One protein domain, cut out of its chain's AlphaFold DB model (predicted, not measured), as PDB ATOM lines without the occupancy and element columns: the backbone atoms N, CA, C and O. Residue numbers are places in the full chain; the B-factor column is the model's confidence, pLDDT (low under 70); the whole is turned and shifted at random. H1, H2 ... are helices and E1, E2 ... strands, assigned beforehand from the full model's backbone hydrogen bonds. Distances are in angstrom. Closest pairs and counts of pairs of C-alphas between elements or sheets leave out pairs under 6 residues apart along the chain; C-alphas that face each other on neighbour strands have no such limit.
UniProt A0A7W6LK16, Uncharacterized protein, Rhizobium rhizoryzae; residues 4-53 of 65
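What this domain is: This is residues 4 to 53 of the 65 residues of an uncharacterized protein of Rhizobium rhizoryzae (UniProt A0A7W6LK16). Look for a small three-stranded antiparallel sheet, E1 - E3 - E2, with the short helix H2 over one face and the other face bare. The short helix H1 sits off one end of the sheet, where E1 ends, and the last residues fold back past the other end. The printed part has 50 residues, in the order E1, H1, H2, E2, E3, a mixed class of helices and strands. It is compact, with a radius of gyration of the C-alphas of 10.3 A and spans of 26 by 19 by 13 A.

Where its parts are: Find C-alpha 4 at (9.987, 30.832, -23.702); from there E1, residues 4 to 8, runs 12.6 A. H1 follows at residues 10 to 15, 8.8 A long, then H2 at residues 21 to 27, 10.3 A. E2, residues 34 to 38, covers 13.6 A, and E3, residues 43 to 47, covers 13.2 A, ending at C-alpha 47, (6.794, 33.624, -25.774).

How they stand to each other: Beside E1 you find the inner strand E3, antiparallel at 163 degrees, with N 5 and O 46 within hydrogen-bond range at 2.8 A. E2 and E3 form a hairpin, antiparallel at 165 degrees, with N 45 and O 36 2.7 A apart. E1, H1, H2 and E2 make a split strand-helix-strand unit, two strands running the same way with E3 between them, and its crossover is right-handed. H2 is on the sheet at a height of 10.5 A, slantwise to the strands; its closest C-alphas to E3 are those of Pro 21 and Phe 44, 7.3 A. H1 is only just not on the sheet, with 4 pairs of C-alphas within 10 A. Every O i to N i+4 pair is within range in H2, and 1 of 2 in H1.

The domain as a whole: The C-alphas farthest apart, Phe 40 and Asn 51, are 27.9 A apart. The printed part has no cut and no long link. Look for pLDDT under 70 at residues 4 to 18 and 38 to 42.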
ATOM      1  N   ARG A   4      10.980  30.282 -24.632       66.50
ATOM      2  CA  ARG A   4       9.987  30.832 -23.702       66.50
ATOM      3  C   ARG A   4      10.709  31.430 -22.493       66.50
ATOM      4  O   ARG A   4      11.649  30.850 -21.955       66.50
ATOM      5  N   ILE A   5      10.289  32.602 -22.046       66.12
ATOM      6  CA  ILE A   5      10.765  33.186 -20.791       66.12
ATOM      7  C   ILE A   5       9.601  33.205 -19.829       66.12
ATOM      8  O   ILE A   5       8.527  33.705 -20.148       66.12
ATOM      9  N   ILE A   6       9.813  32.649 -18.645       66.06
ATOM     10  CA  ILE A   6       8.855  32.735 -17.555       66.06
ATOM     11  C   ILE A   6       9.342  33.834 -16.622       66.06
ATOM     12  O   ILE A   6      10.339  33.707 -15.914       66.06
ATOM     13  N   LEU A   7       8.616  34.935 -16.651       65.12
ATOM     14  CA  LEU A   7       8.784  36.038 -15.737       65.12
ATOM     15  C   LEU A   7       7.925  35.760 -14.496       65.12
ATOM     16  O   LEU A   7       6.698  35.890 -14.530       65.12
ATOM     17  N   ASP A   8       8.569  35.362 -13.402       63.44
ATOM     18  CA  ASP A   8       7.908  35.212 -12.107       63.44
ATOM     19  C   ASP A   8       7.925  36.564 -11.374       63.44
ATOM     20  O   ASP A   8       8.834  36.895 -10.609       63.44
ATOM     21  N   LEU A   9       6.921  37.397 -11.657       59.41
ATOM     22  CA  LEU A   9       6.748  38.706 -11.027       59.41
ATOM     23  C   LEU A   9       6.084  38.645  -9.656       59.41
ATOM     24  O   LEU A   9       5.809  39.717  -9.115       59.41
ATOM     25  N   MET A  10       5.936  37.478  -9.009       53.47
ATOM     26  CA  MET A  10       5.721  37.489  -7.551       53.47
ATOM     27  C   MET A  10       6.803  38.334  -6.863       53.47
ATOM     28  O   MET A  10       6.539  39.043  -5.891       53.47
ATOM     29  N   GLY A  11       8.008  38.351  -7.440       51.56
ATOM     30  CA  GLY A  11       9.089  39.240  -7.052       51.56
ATOM     31  C   GLY A  11       8.833  40.730  -7.296       51.56
ATOM     32  O   GLY A  11       9.429  41.519  -6.595       51.56
ATOM     33  N   GLN A  12       7.967  41.169  -8.213       52.00
ATOM     34  CA  GLN A  12       7.813  42.583  -8.597       52.00
ATOM     35  C   GLN A  12       6.992  43.395  -7.586       52.00
ATOM     36  O   GLN A  12       7.393  44.495  -7.194       52.00
ATOM     37  N   GLY A  13       5.895  42.811  -7.089       54.28
ATOM     38  CA  GLY A  13       5.174  43.339  -5.929       54.28
ATOM     39  C   GLY A  13       6.047  43.359  -4.667       54.28
ATOM     40  O   GLY A  13       5.939  44.281  -3.859       54.28
ATOM     41  N   LEU A  14       6.965  42.393  -4.534       50.06
ATOM     42  CA  LEU A  14       7.911  42.279  -3.415       50.06
ATOM     43  C   LEU A  14       9.186  43.137  -3.576       50.06
ATOM     44  O   LEU A  14       9.761  43.559  -2.577       50.06
ATOM     45  N   ALA A  15       9.607  43.441  -4.805       50.50
ATOM     46  CA  ALA A  15      10.782  44.247  -5.156       50.50
ATOM     47  C   ALA A  15      10.449  45.741  -5.283       50.50
ATOM     48  O   ALA A  15      11.343  46.562  -5.479       50.50
ATOM     49  N   GLY A  16       9.169  46.105  -5.152       54.94
ATOM     50  CA  GLY A  16       8.712  47.494  -5.104       54.94
ATOM     51  C   GLY A  16       8.627  48.187  -6.466       54.94
ATOM     52  O   GLY A  16       8.404  49.398  -6.516       54.94
ATOM     53  N   ASP A  17       8.767  47.445  -7.563       61.12
ATOM     54  CA  ASP A  17       8.728  47.986  -8.917       61.12
ATOM     55  C   ASP A  17       7.285  47.967  -9.451       61.12
ATOM     56  O   ASP A  17       6.791  46.970  -9.957       61.12
ATOM     57  N   LYS A  18       6.557  49.077  -9.296       67.06
ATOM     58  CA  LYS A  18       5.116  49.192  -9.623       67.06
ATOM     59  C   LYS A  18       4.798  49.225 -11.132       67.06
ATOM     60  O   LYS A  18       3.690  49.609 -11.511       67.06
ATOM     61  N   ARG A  19       5.770  48.929 -11.996       73.81
ATOM     62  CA  ARG A  19       5.635  49.006 -13.461       73.81
ATOM     63  C   ARG A  19       4.929  47.780 -14.026       73.81
ATOM     64  O   ARG A  19       4.761  46.779 -13.341       73.81
ATOM     65  N   ARG A  20       4.496  47.823 -15.285       74.94
ATOM     66  CA  ARG A  20       3.913  46.642 -15.931       74.94
ATOM     67  C   ARG A  20       5.004  45.612 -16.262       74.94
ATOM     68  O   ARG A  20       6.107  46.005 -16.640       74.94
ATOM     69  N   PRO A  21       4.672  44.311 -16.256       74.81
ATOM     70  CA  PRO A  21       5.575  43.231 -16.661       74.81
ATOM     71  C   PRO A  21       6.317  43.478 -17.977       74.81
ATOM     72  O   PRO A  21       7.518  43.253 -18.094       74.81
ATOM     73  N   SER A  22       5.595  43.984 -18.976       75.25
ATOM     74  CA  SER A  22       6.132  44.278 -20.301       75.25
ATOM     75  C   SER A  22       7.112  45.450 -20.321       75.25
ATOM     76  O   SER A  22       7.968  45.494 -21.197       75.25
ATOM     77  N   GLU A  23       7.000  46.399 -19.389       78.88
ATOM     78  CA  GLU A  23       7.943  47.515 -19.259       78.88
ATOM     79  C   GLU A  23       9.256  47.025 -18.653       78.88
ATOM     80  O   GLU A  23      10.316  47.306 -19.202       78.88
ATOM     81  N   VAL A  24       9.175  46.209 -17.596       77.81
ATOM     82  CA  VAL A  24      10.349  45.576 -16.977       77.81
ATOM     83  C   VAL A  24      11.123  44.764 -18.010       77.81
ATOM     84  O   VAL A  24      12.314  44.977 -18.192       77.81
ATOM     85  N   VAL A  25      10.441  43.887 -18.748       78.38
ATOM     86  CA  VAL A  25      11.064  43.059 -19.792       78.38
ATOM     87  C   VAL A  25      11.655  43.916 -20.925       78.38
ATOM     88  O   VAL A  25      12.746  43.643 -21.416       78.38
ATOM     89  N   ARG A  26      11.020  45.019 -21.325       80.44
ATOM     90  CA  ARG A  26      11.610  45.903 -22.348       80.44
ATOM     91  C   ARG A  26      12.901  46.583 -21.892       80.44
ATOM     92  O   ARG A  26      13.805  46.722 -22.712       80.44
ATOM     93  N   ASP A  27      13.017  46.957 -20.620       84.19
ATOM     94  CA  ASP A  27      14.223  47.608 -20.085       84.19
ATOM     95  C   ASP A  27      15.457  46.699 -20.116       84.19
ATOM     96  O   ASP A  27      16.575  47.173 -20.308       84.19
ATOM     97  N   PHE A  28      15.261  45.386 -19.990       80.25
ATOM     98  CA  PHE A  28      16.337  44.403 -20.139       80.25
ATOM     99  C   PHE A  28      16.701  44.120 -21.606       80.25
ATOM    100  O   PHE A  28      17.623  43.355 -21.866       80.25
ATOM    101  N   GLY A  29      16.010  44.728 -22.575       82.25
ATOM    102  CA  GLY A  29      16.303  44.566 -24.001       82.25
ATOM    103  C   GLY A  29      15.687  43.323 -24.642       82.25
ATOM    104  O   GLY A  29      16.011  43.004 -25.786       82.25
ATOM    105  N   PHE A  30      14.776  42.639 -23.950       80.81
ATOM    106  CA  PHE A  30      14.055  41.505 -24.513       80.81
ATOM    107  C   PHE A  30      13.109  41.948 -25.635       80.81
ATOM    108  O   PHE A  30      12.331  42.898 -25.490       80.81
ATOM    109  N   THR A  31      13.093  41.192 -26.726       84.19
ATOM    110  CA  THR A  31      11.972  41.186 -27.675       84.19
ATOM    111  C   THR A  31      11.135  39.940 -27.424       84.19
ATOM    112  O   THR A  31      11.676  38.908 -27.046       84.19
ATOM    113  N   TYR A  32       9.817  40.032 -27.587       85.44
ATOM    114  CA  TYR A  32       8.894  38.909 -27.421       85.44
ATOM    115  C   TYR A  32       7.706  39.076 -28.367       85.44
ATOM    116  O   TYR A  32       7.379  40.199 -28.768       85.44
ATOM    117  N   ARG A  33       7.046  37.970 -28.713       85.44
ATOM    118  CA  ARG A  33       5.887  37.983 -29.616       85.44
ATOM    119  C   ARG A  33       4.566  38.047 -28.868       85.44
ATOM    120  O   ARG A  33       3.679  38.810 -29.241       85.44
ATOM    121  N   GLU A  34       4.441  37.229 -27.836       82.31
ATOM    122  CA  GLU A  34       3.207  37.051 -27.085       82.31
ATOM    123  C   GLU A  34       3.504  37.056 -25.588       82.31
ATOM    124  O   GLU A  34       4.594  36.685 -25.153       82.31
ATOM    125  N   VAL A  35       2.535  37.526 -24.806       80.19
ATOM    126  CA  VAL A  35       2.577  37.467 -23.350       80.19
ATOM    127  C   VAL A  35       1.308  36.791 -22.854       80.19
ATOM    128  O   VAL A  35       0.199  37.261 -23.109       80.19
ATOM    129  N   THR A  36       1.474  35.686 -22.139       78.31
ATOM    130  CA  THR A  36       0.403  34.923 -21.502       78.31
ATOM    131  C   THR A  36       0.641  34.947 -19.997       78.31
ATOM    132  O   THR A  36       1.722  34.638 -19.519       78.31
ATOM    133  N   GLY A  37      -0.327  35.386 -19.200       71.12
ATOM    134  CA  GLY A  37      -0.084  35.556 -17.768       71.12
ATOM    135  C   GLY A  37      -1.351  35.813 -16.981       71.12
ATOM    136  O   GLY A  37      -2.354  36.271 -17.528       71.12
ATOM    137  N   SER A  38      -1.293  35.499 -15.691       62.81
ATOM    138  CA  SER A  38      -2.390  35.729 -14.756       62.81
ATOM    139  C   SER A  38      -1.977  36.788 -13.750       62.81
ATOM    140  O   SER A  38      -1.047  36.584 -12.970       62.81
ATOM    141  N   SER A  39      -2.735  37.884 -13.706       60.09
ATOM    142  CA  SER A  39      -2.606  38.936 -12.690       60.09
ATOM    143  C   SER A  39      -2.805  38.418 -11.260       60.09
ATOM    144  O   SER A  39      -2.559  39.143 -10.309       60.09
ATOM    145  N   PHE A  40      -3.313  37.191 -11.093       57.22
ATOM    146  CA  PHE A  40      -3.651  36.616  -9.791       57.22
ATOM    147  C   PHE A  40      -2.433  36.093  -9.013       57.22
ATOM    148  O   PHE A  40      -2.511  35.944  -7.799       57.22
ATOM    149  N   PHE A  41      -1.327  35.809  -9.706       59.19
ATOM    150  CA  PHE A  41      -0.087  35.297  -9.106       59.19
ATOM    151  C   PHE A  41       1.144  36.086  -9.546       59.19
ATOM    152  O   PHE A  41       2.255  35.613  -9.354       59.19
ATOM    153  N   ASP A  42       0.943  37.234 -10.202       66.69
ATOM    154  CA  ASP A  42       2.011  37.999 -10.842       66.69
ATOM    155  C   ASP A  42       2.954  37.102 -11.672       66.69
ATOM    156  O   ASP A  42       4.158  37.288 -11.710       66.69
ATOM    157  N   ALA A  43       2.419  36.088 -12.351       72.00
ATOM    158  CA  ALA A  43       3.210  35.174 -13.169       72.00
ATOM    159  C   ALA A  43       2.892  35.428 -14.643       72.00
ATOM    160  O   ALA A  43       1.744  35.274 -15.079       72.00
ATOM    161  N   PHE A  44       3.912  35.822 -15.405       77.19
ATOM    162  CA  PHE A  44       3.799  36.163 -16.817       77.19
ATOM    163  C   PHE A  44       4.782  35.330 -17.632       77.19
ATOM    164  O   PHE A  44       5.949  35.179 -17.297       77.19
ATOM    165  N   ILE A  45       4.310  34.780 -18.732       81.38
ATOM    166  CA  ILE A  45       5.083  33.979 -19.666       81.38
ATOM    167  C   ILE A  45       5.188  34.797 -20.944       81.38
ATOM    168  O   ILE A  45       4.187  35.212 -21.519       81.38
ATOM    169  N   PHE A  46       6.415  35.057 -21.363       82.75
ATOM    170  CA  PHE A  46       6.737  35.740 -22.602       82.75
ATOM    171  C   PHE A  46       7.203  34.684 -23.599       82.75
ATOM    172  O   PHE A  46       8.121  33.903 -23.332       82.75
ATOM    173  N   GLU A  47       6.543  34.628 -24.745       84.69
ATOM    174  CA  GLU A  47       6.794  33.624 -25.774       84.69
ATOM    175  C   GLU A  47       7.570  34.212 -26.955       84.69
ATOM    176  O   GLU A  47       7.475  35.408 -27.248       84.69
ATOM    177  N   ASP A  48       8.342  33.347 -27.624       84.44
ATOM    178  CA  ASP A  48       9.247  33.694 -28.726       84.44
ATOM    179  C   ASP A  48      10.190  34.855 -28.356       84.44
ATOM    180  O   ASP A  48      10.237  35.885 -29.029       84.44
ATOM    181  N   CYS A  49      10.916  34.710 -27.242       82.31
ATOM    182  CA  CYS A  49      11.801  35.768 -26.762       82.31
ATOM    183  C   CYS A  49      13.173  35.765 -27.448       82.31
ATOM    184  O   CYS A  49      13.815  34.717 -27.569       82.31
ATOM    185  N   GLU A  50      13.678  36.950 -27.793       84.00
ATOM    186  CA  GLU A  50      15.022  37.154 -28.345       84.00
ATOM    187  C   GLU A  50      15.794  38.228 -27.556       84.00
ATOM    188  O   GLU A  50      15.238  38.916 -26.699       84.00
ATOM    189  N   ASN A  51      17.101  38.347 -27.827       84.94
ATOM    190  CA  ASN A  51      18.017  39.297 -27.166       84.94
ATOM    191  C   ASN A  51      18.064  39.180 -25.633       84.94
ATOM    192  O   ASN A  51      18.226  40.168 -24.927       84.94
ATOM    193  N   ILE A  52      17.946  37.953 -25.125       81.88
ATOM    194  CA  ILE A  52      17.985  37.634 -23.695       81.88
ATOM    195  C   ILE A  52      19.379  37.954 -23.127       81.88
ATOM    196  O   ILE A  52      20.350  37.330 -23.572       81.88
ATOM    197  N   PRO A  53      19.504  38.869 -22.145       81.88
ATOM    198  CA  PRO A  53      20.755  39.084 -21.425       81.88
ATOM    199  C   PRO A  53      21.252  37.804 -20.750       81.88
ATOM    200  O   PRO A  53      20.462  36.982 -20.290       81.88
TER     201      PRO A  53